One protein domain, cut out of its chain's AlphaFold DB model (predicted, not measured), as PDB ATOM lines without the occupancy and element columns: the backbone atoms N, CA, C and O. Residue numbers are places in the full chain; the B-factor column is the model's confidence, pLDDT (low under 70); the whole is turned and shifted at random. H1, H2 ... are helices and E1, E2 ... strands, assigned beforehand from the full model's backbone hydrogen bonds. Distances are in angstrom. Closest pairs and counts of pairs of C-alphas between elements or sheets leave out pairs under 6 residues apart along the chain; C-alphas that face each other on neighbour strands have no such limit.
ATOM      1  N   VAL A   3     289.763 107.011 310.959       94.38
ATOM      2  CA  VAL A   3     291.080 106.683 311.509       94.38
ATOM      3  C   VAL A   3     292.080 107.675 310.936       94.38
ATOM      4  O   VAL A   3     292.128 107.866 309.721       94.38
ATOM      5  N   ALA A   4     292.861 108.312 311.799       94.88
ATOM      6  CA  ALA A   4     293.936 109.212 311.414       94.88
ATOM      7  C   ALA A   4     295.238 108.738 312.055       94.88
ATOM      8  O   ALA A   4     295.286 108.517 313.262       94.88
ATOM      9  N   VAL A   5     296.287 108.592 311.252       95.62
ATOM     10  CA  VAL A   5     297.621 108.200 311.721       95.62
ATOM     11  C   VAL A   5     298.572 109.352 311.439       95.62
ATOM     12  O   VAL A   5     298.623 109.859 310.315       95.62
ATOM     13  N   SER A   6     299.286 109.813 312.461       94.69
ATOM     14  CA  SER A   6     300.267 110.880 312.305       94.69
ATOM     15  C   SER A   6     301.533 110.363 311.622       94.69
ATOM     16  O   SER A   6     301.839 109.173 311.624       94.69
ATOM     17  N   ARG A   7     302.331 111.283 311.079       96.44
ATOM     18  CA  ARG A   7     303.753 110.990 310.856       96.44
ATOM     19  C   ARG A   7     304.445 110.840 312.225       96.44
ATOM     20  O   ARG A   7     303.904 111.369 313.205       96.44
ATOM     21  N   PRO A   8     305.611 110.172 312.297       96.50
ATOM     22  CA  PRO A   8     306.409 110.134 313.517       96.50
ATOM     23  C   PRO A   8     306.635 111.547 314.052       96.50
ATOM     24  O   PRO A   8     306.976 112.453 313.282       96.50
ATOM     25  N   LEU A   9     306.409 111.740 315.349       95.69
ATOM     26  CA  LEU A   9     306.534 113.050 315.972       95.69
ATOM     27  C   LEU A   9     307.969 113.558 315.872       95.69
ATOM     28  O   LEU A   9     308.937 112.840 316.136       95.69
ATOM     29  N   THR A  10     308.116 114.841 315.554       97.12
ATOM     30  CA  THR A  10     309.393 115.522 315.752       97.12
ATOM     31  C   THR A  10     309.613 115.782 317.240       97.12
ATOM     32  O   THR A  10     308.669 115.860 318.031       97.12
ATOM     33  N   ARG A  11     310.872 115.997 317.632       95.81
ATOM     34  CA  ARG A  11     311.210 116.364 319.014       95.81
ATOM     35  C   ARG A  11     310.434 117.592 319.501       95.81
ATOM     36  O   ARG A  11     309.868 117.566 320.585       95.81
ATOM     37  N   GLN A  12     310.336 118.623 318.660       96.69
ATOM     38  CA  GLN A  12     309.595 119.847 318.978       96.69
ATOM     39  C   GLN A  12     308.098 119.583 319.202       96.69
ATOM     40  O   GLN A  12     307.489 120.195 320.077       96.69
ATOM     41  N   GLN A  13     307.502 118.663 318.435       95.94
ATOM     42  CA  GLN A  13     306.100 118.280 318.608       95.94
ATOM     43  C   GLN A  13     305.881 117.517 319.920       95.94
ATOM     44  O   GLN A  13     304.950 117.848 320.653       95.94
ATOM     45  N   GLY A  14     306.755 116.559 320.251       94.44
ATOM     46  CA  GLY A  14     306.709 115.844 321.533       94.44
ATOM     47  C   GLY A  14     306.848 116.793 322.728       94.44
ATOM     48  O   GLY A  14     306.019 116.779 323.638       94.44
ATOM     49  N   ASP A  15     307.824 117.703 322.678       96.19
ATOM     50  CA  ASP A  15     308.030 118.718 323.717       96.19
ATOM     51  C   ASP A  15     306.811 119.644 323.858       96.19
ATOM     52  O   ASP A  15     306.399 119.961 324.975       96.19
ATOM     53  N   SER A  16     306.181 120.040 322.746       96.25
ATOM     54  CA  SER A  16     304.958 120.853 322.767       96.25
ATOM     55  C   SER A  16     303.782 120.120 323.422       96.25
ATOM     56  O   SER A  16     303.067 120.714 324.232       96.25
ATOM     57  N   LEU A  17     303.573 118.837 323.111       94.25
ATOM     58  CA  LEU A  17     302.511 118.029 323.725       94.25
ATOM     59  C   LEU A  17     302.757 117.831 325.228       94.25
ATOM     60  O   LEU A  17     301.840 117.970 326.040       94.25
ATOM     61  N   ASN A  18     304.011 117.607 325.623       94.88
ATOM     62  CA  ASN A  18     304.399 117.517 327.029       94.88
ATOM     63  C   ASN A  18     304.209 118.853 327.768       94.88
ATOM     64  O   ASN A  18     303.706 118.876 328.891       94.88
ATOM     65  N   GLN A  19     304.523 119.991 327.142       95.19
ATOM     66  CA  GLN A  19     304.206 121.307 327.708       95.19
ATOM     67  C   GLN A  19     302.697 121.500 327.886       95.19
ATOM     68  O   GLN A  19     302.255 122.062 328.890       95.19
ATOM     69  N   GLN A  20     301.893 121.008 326.944       93.75
ATOM     70  CA  GLN A  20     300.439 121.058 327.049       93.75
ATOM     71  C   GLN A  20     299.931 120.219 328.231       93.75
ATOM     72  O   GLN A  20     299.077 120.697 328.979       93.75
ATOM     73  N   ARG A  21     300.519 119.040 328.483       92.38
ATOM     74  CA  ARG A  21     300.261 118.227 329.689       92.38
ATOM     75  C   ARG A  21     300.509 119.018 330.976       92.38
ATOM     76  O   ARG A  21     299.652 119.011 331.861       92.38
ATOM     77  N   TYR A  22     301.615 119.756 331.070       93.25
ATOM     78  CA  TYR A  22     301.888 120.608 332.235       93.25
ATOM     79  C   TYR A  22     300.903 121.773 332.366       93.25
ATOM     80  O   TYR A  22     300.437 122.054 333.469       93.25
ATOM     81  N   ARG A  23     300.525 122.422 331.257       93.69
ATOM     82  CA  ARG A  23     299.529 123.509 331.273       93.69
ATOM     83  C   ARG A  23     298.165 123.024 331.755       93.69
ATOM     84  O   ARG A  23     297.578 123.647 332.635       93.69
ATOM     85  N   VAL A  24     297.689 121.901 331.220       91.75
ATOM     86  CA  VAL A  24     296.422 121.277 331.630       91.75
ATOM     87  C   VAL A  24     296.473 120.922 333.116       91.75
ATOM     88  O   VAL A  24     295.596 121.330 333.875       91.75
ATOM     89  N   SER A  25     297.542 120.253 333.556       91.38
ATOM     90  CA  SER A  25     297.773 119.951 334.970       91.38
ATOM     91  C   SER A  25     297.713 121.207 335.845       91.38
ATOM     92  O   SER A  25     297.066 121.180 336.887       91.38
ATOM     93  N   GLY A  26     298.360 122.303 335.443       90.12
ATOM     94  CA  GLY A  26     298.387 123.565 336.190       90.12
ATOM     95  C   GLY A  26     297.014 124.228 336.316       90.12
ATOM     96  O   GLY A  26     296.630 124.654 337.403       90.12
ATOM     97  N   ILE A  27     296.234 124.266 335.232       92.12
ATOM     98  CA  ILE A  27     294.890 124.866 335.232       92.12
ATOM     99  C   ILE A  27     293.955 124.117 336.188       92.12
ATOM    100  O   ILE A  27     293.317 124.726 337.042       92.12
ATOM    101  N   PHE A  28     293.891 122.790 336.089       89.06
ATOM    102  CA  PHE A  28     292.979 122.010 336.929       89.06
ATOM    103  C   PHE A  28     293.434 121.939 338.390       89.06
ATOM    104  O   PHE A  28     292.603 122.031 339.292       89.06
ATOM    105  N   SER A  29     294.740 121.808 338.639       87.81
ATOM    106  CA  SER A  29     295.272 121.782 340.005       87.81
ATOM    107  C   SER A  29     295.085 123.108 340.733       87.81
ATOM    108  O   SER A  29     294.681 123.095 341.890       87.81
ATOM    109  N   SER A  30     295.300 124.243 340.062       88.25
ATOM    110  CA  SER A  30     295.061 125.564 340.655       88.25
ATOM    111  C   SER A  30     293.580 125.809 340.943       88.25
ATOM    112  O   SER A  30     293.244 126.295 342.023       88.25
ATOM    113  N   ALA A  31     292.683 125.418 340.032       88.50
ATOM    114  CA  ALA A  31     291.243 125.517 340.253       88.50
ATOM    115  C   ALA A  31     290.790 124.668 341.454       88.50
ATOM    116  O   ALA A  31     290.077 125.166 342.327       88.50
ATOM    117  N   ALA A  32     291.247 123.414 341.532       87.12
ATOM    118  CA  ALA A  32     290.943 122.523 342.648       87.12
ATOM    119  C   ALA A  32     291.538 123.033 343.969       87.12
ATOM    120  O   ALA A  32     290.838 123.100 344.975       87.12
ATOM    121  N   GLY A  33     292.802 123.461 343.953       85.81
ATOM    122  CA  GLY A  33     293.494 124.016 345.111       85.81
ATOM    123  C   GLY A  33     292.816 125.259 345.670       85.81
ATOM    124  O   GLY A  33     292.612 125.346 346.878       85.81
ATOM    125  N   LYS A  34     292.402 126.193 344.802       88.19
ATOM    126  CA  LYS A  34     291.638 127.383 345.203       88.19
ATOM    127  C   LYS A  34     290.296 126.995 345.824       88.19
ATOM    128  O   LYS A  34     289.974 127.477 346.902       88.19
ATOM    129  N   ALA A  35     289.535 126.118 345.169       86.19
ATOM    130  CA  ALA A  35     288.236 125.688 345.681       86.19
ATOM    131  C   ALA A  35     288.364 125.024 347.061       86.19
ATOM    132  O   ALA A  35     287.584 125.317 347.965       86.19
ATOM    133  N   THR A  36     289.375 124.171 347.253       84.38
ATOM    134  CA  THR A  36     289.631 123.560 348.560       84.38
ATOM    135  C   THR A  36     290.117 124.574 349.587       84.38
ATOM    136  O   THR A  36     289.661 124.512 350.724       84.38
ATOM    137  N   ALA A  37     290.994 125.510 349.213       81.81
ATOM    138  CA  ALA A  37     291.441 126.566 350.115       81.81
ATOM    139  C   ALA A  37     290.256 127.408 350.604       81.81
ATOM    140  O   ALA A  37     290.105 127.576 351.805       81.81
ATOM    141  N   ASP A  38     289.375 127.857 349.706       84.38
ATOM    142  CA  ASP A  38     288.205 128.673 350.053       84.38
ATOM    143  C   ASP A  38     287.292 127.948 351.067       84.38
ATOM    144  O   ASP A  38     286.903 128.521 352.087       84.38
ATOM    145  N   VAL A  39     287.012 126.656 350.842       84.94
ATOM    146  CA  VAL A  39     286.203 125.833 351.762       84.94
ATOM    147  C   VAL A  39     286.927 125.597 353.090       84.94
ATOM    148  O   VAL A  39     286.344 125.760 354.161       84.94
ATOM    149  N   ALA A  40     288.204 125.229 353.048       79.62
ATOM    150  CA  ALA A  40     288.971 124.907 354.245       79.62
ATOM    151  C   ALA A  40     289.260 126.150 355.102       79.62
ATOM    152  O   ALA A  40     289.253 126.047 356.326       79.62
ATOM    153  N   ILE A  41     289.436 127.328 354.497       82.25
ATOM    154  CA  ILE A  41     289.532 128.605 355.216       82.25
ATOM    155  C   ILE A  41     288.223 128.883 355.960       82.25
ATOM    156  O   ILE A  41     288.265 129.249 357.133       82.25
ATOM    157  N   ALA A  42     287.073 128.663 355.313       82.50
ATOM    158  CA  ALA A  42     285.767 128.862 355.936       82.50
ATOM    159  C   ALA A  42     285.509 127.907 357.120       82.50
ATOM    160  O   ALA A  42     284.800 128.277 358.052       82.50
ATOM    161  N   MET A  43     286.087 126.700 357.105       83.00
ATOM    162  CA  MET A  43     285.872 125.685 358.147       83.00
ATOM    163  C   MET A  43     286.936 125.657 359.252       83.00
ATOM    164  O   MET A  43     286.612 125.379 360.403       83.00
ATOM    165  N   ALA A  44     288.203 125.894 358.911       78.12
ATOM    166  CA  ALA A  44     289.356 125.648 359.783       78.12
ATOM    167  C   ALA A  44     290.301 126.860 359.917       78.12
ATOM    168  O   ALA A  44     291.309 126.782 360.619       78.12
ATOM    169  N   GLY A  45     289.986 127.985 359.266       77.62
ATOM    170  CA  GLY A  45     290.768 129.220 359.319       77.62
ATOM    171  C   GLY A  45     291.902 129.306 358.288       77.62
ATOM    172  O   GLY A  45     292.254 128.343 357.605       77.62
ATOM    173  N   GLY A  46     292.485 130.504 358.177       77.56
ATOM    174  CA  GLY A  46     293.439 130.885 357.122       77.56
ATOM    175  C   GLY A  46     294.640 129.944 356.927       77.56
ATOM    176  O   GLY A  46     294.851 129.471 355.809       77.56
ATOM    177  N   PRO A  47     295.426 129.633 357.979       80.56
ATOM    178  CA  PRO A  47     296.640 128.828 357.835       80.56
ATOM    179  C   PRO A  47     296.353 127.376 357.434       80.56
ATOM    180  O   PRO A  47     297.000 126.840 356.537       80.56
ATOM    181  N   ALA A  48     295.351 126.751 358.060       75.12
ATOM    182  CA  ALA A  48     294.960 125.376 357.762       75.12
ATOM    183  C   ALA A  48     294.389 125.249 356.341       75.12
ATOM    184  O   ALA A  48     294.718 124.307 355.618       75.12
ATOM    185  N   GLY A  49     293.594 126.232 355.907       76.44
ATOM    186  CA  GLY A  49     293.042 126.248 354.558       76.44
ATOM    187  C   GLY A  49     294.088 126.463 353.462       76.44
ATOM    188  O   GLY A  49     294.018 125.811 352.420       76.44
ATOM    189  N   ALA A  50     295.116 127.281 353.711       79.25
ATOM    190  CA  ALA A  50     296.235 127.441 352.782       79.25
ATOM    191  C   ALA A  50     297.021 126.129 352.591       79.25
ATOM    192  O   ALA A  50     297.324 125.747 351.459       79.25
ATOM    193  N   VAL A  51     297.297 125.399 353.679       84.81
ATOM    194  CA  VAL A  51     297.981 124.094 353.615       84.81
ATOM    195  C   VAL A  51     297.139 123.068 352.853       84.81
ATOM    196  O   VAL A  51     297.662 122.375 351.977       84.81
ATOM    197  N   ALA A  52     295.832 123.008 353.125       81.31
ATOM    198  CA  ALA A  52     294.915 122.117 352.417       81.31
ATOM    199  C   ALA A  52     294.865 122.417 350.908       81.31
ATOM    200  O   ALA A  52     294.933 121.497 350.091       81.31
ATOM    201  N   GLY A  53     294.823 123.697 350.526       80.56
ATOM    202  CA  GLY A  53     294.859 124.120 349.125       80.56
ATOM    203  C   GLY A  53     296.137 123.694 348.398       80.56
ATOM    204  O   GLY A  53     296.071 123.183 347.276       80.56
ATOM    205  N   ILE A  54     297.304 123.836 349.036       86.75
ATOM    206  CA  ILE A  54     298.593 123.402 348.468       86.75
ATOM    207  C   ILE A  54     298.621 121.881 348.286       86.75
ATOM    208  O   ILE A  54     298.999 121.396 347.216       86.75
ATOM    209  N   ALA A  55     298.181 121.127 349.297       87.88
ATOM    210  CA  ALA A  55     298.150 119.668 349.244       87.88
ATOM    211  C   ALA A  55     297.265 119.158 348.094       87.88
ATOM    212  O   ALA A  55     297.691 118.303 347.315       87.88
ATOM    213  N   VAL A  56     296.066 119.730 347.929       88.06
ATOM    214  CA  VAL A  56     295.164 119.369 346.825       88.06
ATOM    215  C   VAL A  56     295.739 119.771 345.471       88.06
ATOM    216  O   VAL A  56     295.665 118.982 344.530       88.06
ATOM    217  N   THR A  57     296.369 120.944 345.368       88.81
ATOM    218  CA  THR A  57     297.038 121.372 344.128       88.81
ATOM    219  C   THR A  57     298.068 120.328 343.685       88.81
ATOM    220  O   THR A  57     298.031 119.862 342.545       88.81
ATOM    221  N   GLY A  58     298.947 119.899 344.596       87.25
ATOM    222  CA  GLY A  58     299.954 118.875 344.311       87.25
ATOM    223  C   GLY A  58     299.342 117.528 343.914       87.25
ATOM    224  O   GLY A  58     299.742 116.939 342.909       87.25
ATOM    225  N   ALA A  59     298.330 117.065 344.654       90.06
ATOM    226  CA  ALA A  59     297.667 115.788 344.392       90.06
ATOM    227  C   ALA A  59     296.956 115.758 343.029       90.06
ATOM    228  O   ALA A  59     297.090 114.793 342.274       90.06
ATOM    229  N   VAL A  60     296.233 116.826 342.682       89.81
ATOM    230  CA  VAL A  60     295.525 116.936 341.398       89.81
ATOM    231  C   VAL A  60     296.515 117.040 340.243       89.81
ATOM    232  O   VAL A  60     296.327 116.379 339.221       89.81
ATOM    233  N   ALA A  61     297.594 117.810 340.406       88.81
ATOM    234  CA  ALA A  61     298.636 117.906 339.390       88.81
ATOM    235  C   ALA A  61     299.271 116.536 339.107       88.81
ATOM    236  O   ALA A  61     299.374 116.126 337.950       88.81
ATOM    237  N   TRP A  62     299.627 115.796 340.160       91.44
ATOM    238  CA  TRP A  62     300.174 114.444 340.048       91.44
ATOM    239  C   TRP A  62     299.197 113.477 339.369       91.44
ATOM    240  O   TRP A  62     299.578 112.750 338.451       91.44
ATOM    241  N   LEU A  63     297.920 113.503 339.759       91.88
ATOM    242  CA  LEU A  63     296.900 112.624 339.189       91.88
ATOM    243  C   LEU A  63     296.698 112.879 337.691       91.88
ATOM    244  O   LEU A  63     296.647 111.930 336.911       91.88
ATOM    245  N   ILE A  64     296.617 114.144 337.277       89.62
ATOM    246  CA  ILE A  64     296.455 114.508 335.862       89.62
ATOM    247  C   ILE A  64     297.687 114.101 335.066       89.62
ATOM    248  O   ILE A  64     297.559 113.494 334.003       89.62
ATOM    249  N   GLN A  65     298.879 114.386 335.589       90.00
ATOM    250  CA  GLN A  65     300.115 113.987 334.929       90.00
ATOM    251  C   GLN A  65     300.175 112.465 334.774       90.00
ATOM    252  O   GLN A  65     300.521 112.002 333.697       90.00
ATOM    253  N   ASN A  66     299.747 111.669 335.751       89.44
ATOM    254  CA  ASN A  66     299.722 110.208 335.612       89.44
ATOM    255  C   ASN A  66     298.684 109.676 334.617       89.44
ATOM    256  O   ASN A  66     298.813 108.546 334.152       89.44
ATOM    257  N   LYS A  67     297.642 110.450 334.305       89.38
ATOM    258  CA  LYS A  67     296.605 110.056 333.341       89.38
ATOM    259  C   LYS A  67     296.922 110.475 331.910       89.38
ATOM    260  O   LYS A  67     296.454 109.819 330.984       89.38
ATOM    261  N   ILE A  68     297.697 111.540 331.725       89.19
ATOM    262  CA  ILE A  68     298.114 112.009 330.402       89.19
ATOM    263  C   ILE A  68     299.494 111.413 330.083       89.19
ATOM    264  O   ILE A  68     300.429 111.633 330.856       89.19
ATOM    265  N   PRO A  69     299.654 110.684 328.967       90.69
ATOM    266  CA  PRO A  69     300.932 110.085 328.596       90.69
ATOM    267  C   PRO A  69     302.013 111.133 328.289       90.69
ATOM    268  O   PRO A  69     301.733 112.315 328.080       90.69
ATOM    269  N   THR A  70     303.267 110.678 328.276       93.12
ATOM    270  CA  THR A  70     304.411 111.454 327.771       93.12
ATOM    271  C   THR A  70     304.638 111.135 326.303       93.12
ATOM    272  O   THR A  70     304.403 110.003 325.887       93.12
ATOM    273  N   PHE A  71     305.095 112.127 325.544       94.38
ATOM    274  CA  PHE A  71     305.364 111.999 324.113       94.38
ATOM    275  C   PHE A  71     306.849 112.179 323.823       94.38
ATOM    276  O   PHE A  71     307.488 113.081 324.374       94.38
ATOM    277  N   HIS A  72     307.381 111.359 322.928       95.81
ATOM    278  CA  HIS A  72     308.779 111.368 322.521       95.81
ATOM    279  C   HIS A  72     308.914 111.558 321.009       95.81
ATOM    280  O   HIS A  72     307.965 111.436 320.235       95.81
ATOM    281  N   ALA A  73     310.125 111.916 320.579       95.12
ATOM    282  CA  ALA A  73     310.440 111.974 319.158       95.12
ATOM    283  C   ALA A  73     310.399 110.559 318.568       95.12
ATOM    284  O   ALA A  73     311.037 109.657 319.106       95.12
ATOM    285  N   GLY A  74     309.704 110.392 317.444       94.06
ATOM    286  CA  GLY A  74     309.522 109.100 316.785       94.06
ATOM    287  C   GLY A  74     308.183 108.419 317.075       94.06
ATOM    288  O   GLY A  74     307.775 107.601 316.255       94.06
ATOM    289  N   ASP A  75     307.479 108.800 318.146       96.06
ATOM    290  CA  ASP A  75     306.153 108.258 318.469       96.06
ATOM    291  C   ASP A  75     305.173 108.475 317.304       96.06
ATOM    292  O   ASP A  75     305.154 109.545 316.681       96.06
ATOM    293  N   VAL A  76     304.324 107.483 317.025       95.56
ATOM    294  CA  VAL A  76     303.255 107.586 316.024       95.56
ATOM    295  C   VAL A  76     301.901 107.625 316.723       95.56
ATOM    296  O   VAL A  76     301.545 106.738 317.495       95.56
ATOM    297  N   LEU A  77     301.105 108.657 316.439       94.69
ATOM    298  CA  LEU A  77     299.780 108.823 317.026       94.69
ATOM    299  C   LEU A  77     298.717 108.244 316.095       94.69
ATOM    300  O   LEU A  77     298.567 108.697 314.959       94.69
ATOM    301  N   ALA A  78     297.935 107.290 316.593       95.00
ATOM    302  CA  ALA A  78     296.769 106.756 315.901       95.00
ATOM    303  C   ALA A  78     295.490 107.215 316.611       95.00
ATOM    304  O   ALA A  78     295.235 106.862 317.759       95.00
ATOM    305  N   SER A  79     294.677 108.012 315.925       94.69
ATOM    306  CA  SER A  79     293.384 108.491 316.404       94.69
ATOM    307  C   SER A  79     292.254 107.734 315.723       94.69
ATOM    308  O   SER A  79     292.210 107.624 314.497       94.69
ATOM    309  N   LEU A  80     291.322 107.238 316.527       94.38
ATOM    310  CA  LEU A  80     290.099 106.594 316.096       94.38
ATOM    311  C   LEU A  80     288.911 107.408 316.597       94.38
ATOM    312  O   LEU A  80     288.693 107.519 317.797       94.38
ATOM    313  N   SER A  81     288.114 107.940 315.677       95.00
ATOM    314  CA  SER A  81     286.877 108.655 315.984       95.00
ATOM    315  C   SER A  81     285.675 107.945 315.371       95.00
ATOM    316  O   SER A  81     285.658 107.615 314.181       95.00
ATOM    317  N   ALA A  82     284.635 107.723 316.163       93.00
ATOM    318  CA  ALA A  82     283.400 107.099 315.714       93.00
ATOM    319  C   ALA A  82     282.190 107.903 316.188       93.00
ATOM    320  O   ALA A  82     282.072 108.252 317.358       93.00
ATOM    321  N   THR A  83     281.269 108.147 315.259       93.00
ATOM    322  CA  THR A  83     279.958 108.720 315.553       93.00
ATOM    323  C   THR A  83     278.904 107.702 315.160       93.00
ATOM    324  O   THR A  83     278.883 107.255 314.013       93.00
ATOM    325  N   VAL A  84     278.026 107.352 316.093       90.25
ATOM    326  CA  VAL A  84     276.866 106.489 315.862       90.25
ATOM    327  C   VAL A  84     275.623 107.353 315.992       90.25
ATOM    328  O   VAL A  84     275.461 108.052 316.983       90.25
ATOM    329  N   LYS A  85     274.735 107.332 314.998       87.88
ATOM    330  CA  LYS A  85     273.428 107.999 315.072       87.88
ATOM    331  C   LYS A  85     272.362 106.907 315.183       87.88
ATOM    332  O   LYS A  85     272.159 106.180 314.219       87.88
ATOM    333  N   GLY A  86     271.748 106.753 316.359       83.00
ATOM    334  CA  GLY A  86     270.788 105.681 316.659       83.00
ATOM    335  C   GLY A  86     269.858 106.027 317.830       83.00
ATOM    336  O   GLY A  86     269.811 107.179 318.240       83.00
ATOM    337  N   GLY A  87     269.126 105.041 318.363       77.31
ATOM    338  CA  GLY A  87     267.892 105.210 319.159       77.31
ATOM    339  C   GLY A  87     267.853 106.263 320.285       77.31
ATOM    340  O   GLY A  87     266.814 106.889 320.451       77.31
ATOM    341  N   ILE A  88     268.947 106.499 321.025       81.00
ATOM    342  CA  ILE A  88     269.009 107.495 322.133       81.00
ATOM    343  C   ILE A  88     269.579 108.857 321.660       81.00
ATOM    344  O   ILE A  88     269.686 109.810 322.423       81.00
ATOM    345  N   GLY A  89     269.933 108.977 320.378       86.19
ATOM    346  CA  GLY A  89     270.565 110.152 319.782       86.19
ATOM    347  C   GLY A  89     271.984 109.878 319.265       86.19
ATOM    348  O   GLY A  89     272.471 108.742 319.307       86.19
ATOM    349  N   PRO A  90     272.657 110.904 318.716       89.00
ATOM    350  CA  PRO A  90     274.029 110.785 318.243       89.00
ATOM    351  C   PRO A  90     274.998 110.557 319.413       89.00
ATOM    352  O   PRO A  90     275.086 111.373 320.323       89.00
ATOM    353  N   GLN A  91     275.762 109.469 319.359       90.69
ATOM    354  CA  GLN A  91     276.867 109.178 320.269       90.69
ATOM    355  C   GLN A  91     278.196 109.393 319.550       90.69
ATOM    356  O   GLN A  91     278.347 109.006 318.388       90.69
ATOM    357  N   PHE A  92     279.163 109.988 320.242       92.81
ATOM    358  CA  PHE A  92     280.521 110.190 319.746       92.81
ATOM    359  C   PHE A  92     281.520 109.550 320.703       92.81
ATOM    360  O   PHE A  92     281.425 109.731 321.915       92.81
ATOM    361  N   SER A  93     282.487 108.828 320.149       92.94
ATOM    362  CA  SER A  93     283.618 108.280 320.886       92.94
ATOM    363  C   SER A  93     284.908 108.561 320.127       92.94
ATOM    364  O   SER A  93     284.936 108.524 318.893       92.94
ATOM    365  N   SER A  94     285.972 108.849 320.872       94.56
ATOM    366  CA  SER A  94     287.308 109.068 320.336       94.56
ATOM    367  C   SER A  94     288.344 108.380 321.210       94.56
ATOM    368  O   SER A  94     288.241 108.391 322.437       94.56
ATOM    369  N   LEU A  95     289.337 107.780 320.566       93.31
ATOM    370  CA  LEU A  95     290.436 107.075 321.200       93.31
ATOM    371  C   LEU A  95     291.741 107.456 320.503       93.31
ATOM    372  O   LEU A  95     291.810 107.482 319.276       93.31
ATOM    373  N   MET A  96     292.777 107.739 321.287       92.31
ATOM    374  CA  MET A  96     294.128 107.997 320.800       92.31
ATOM    375  C   MET A  96     295.058 106.916 321.340       92.31
ATOM    376  O   MET A  96     295.079 106.668 322.545       92.31
ATOM    377  N   LEU A  97     295.823 106.296 320.449       93.25
ATOM    378  CA  LEU A  97     296.906 105.384 320.786       93.25
ATOM    379  C   LEU A  97     298.244 106.013 320.407       93.25
ATOM    380  O   LEU A  97     298.334 106.755 319.427       93.25
ATOM    381  N   ILE A  98     299.265 105.673 321.183       93.44
ATOM    382  CA  ILE A  98     300.666 105.971 320.898       93.44
ATOM    383  C   ILE A  98     301.310 104.633 320.538       93.44
ATOM    384  O   ILE A  98     301.141 103.665 321.286       93.44
ATOM    385  N   ILE A  99     301.960 104.580 319.378       89.19
ATOM    386  CA  ILE A  99     302.604 103.394 318.803       89.19
ATOM    387  C   ILE A  99     304.094 103.676 318.649       89.19
ATOM    388  O   ILE A  99     304.423 104.789 318.169       89.19
TER     389      ILE A  99
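What this domain is: This is residues 3 to 99 of the 99 residues of an uncharacterized protein of Pseudomonas mosselii (UniProt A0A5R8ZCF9). A long, narrow hairpin of two strands, E2 and E3, and a long helical hairpin, H1 and H2, make the two arms of a wide V. The short strand E1 pairs beside the base of E2, near the corner where residues 6 to 10 and 68 to 76 join the arms, and the far tip of the strand arm, residues 85 to 90, sticks out free. The printed part has 97 residues, with two named helices and three named strands along the chain as E1, H1, H2, E2, E3; the sheet order is E1, E2, E3, antiparallel throughout, and the class is mixed, helices and strands. The whole is flat, spanning 53 by 44 by 14 A, and only just extended, close to loose, with a radius of gyration of the C-alphas of 19.1 A.

How they stand to each other: E2, residues 77 to 86, is the inner strand of the sheet. It forms a hairpin with E3, residues 89 to 98, an edge strand; the two are antiparallel, with 168 degrees between their directions. N 80 and O 95 are 2.8 A apart and N 91 and O 84 are 2.8 A apart, both within hydrogen-bond range. The other edge strand, E1, residues 3 to 5, is antiparallel to E2 at 170 degrees, with N 4 and O 79 within hydrogen-bond range at 2.9 A. H1, residues 11 to 44, and H2, residues 46 to 67, form a helical hairpin. They touch, the closest C-alphas being those of Gly 33 and Gly 53, 4.2 A apart. They run opposite ways at a shallow tilt of 31 degrees. In H1 and H2 every O i to N i+4 pair is within hydrogen-bond range. Neither helix is on the sheet, with 0 pairs of C-alphas within 10 A for each. H1 is apart from E2 and E3, and H2 is apart from E1 and E3.

Where its parts are: E2 is 29.2 A long from first to last C-alpha and begins with C-alpha 77 at (299.780, 108.823, 317.026). E3 is 30.4 A long, and E1, three residues, begins at C-alpha 3. H1 is 47.2 A long, from C-alpha 11 at (311.210, 116.364, 319.014) to C-alpha 44 at (289.356, 125.648, 359.783). H2 is 31.8 A long.

The domain as a whole: The two C-alphas farthest apart, those of Pro 47 and Gly 86, are 53.8 A apart. The printed part runs from residue 3 to residue 99, the chain's last, and has no cut. The links from E1 to H1, H1 to H2 and E2 to E3 are tight; the link from H2 to E2, nine residues, is short. The mean pLDDT of the printed part is 89.7, and no printed residue is under 70.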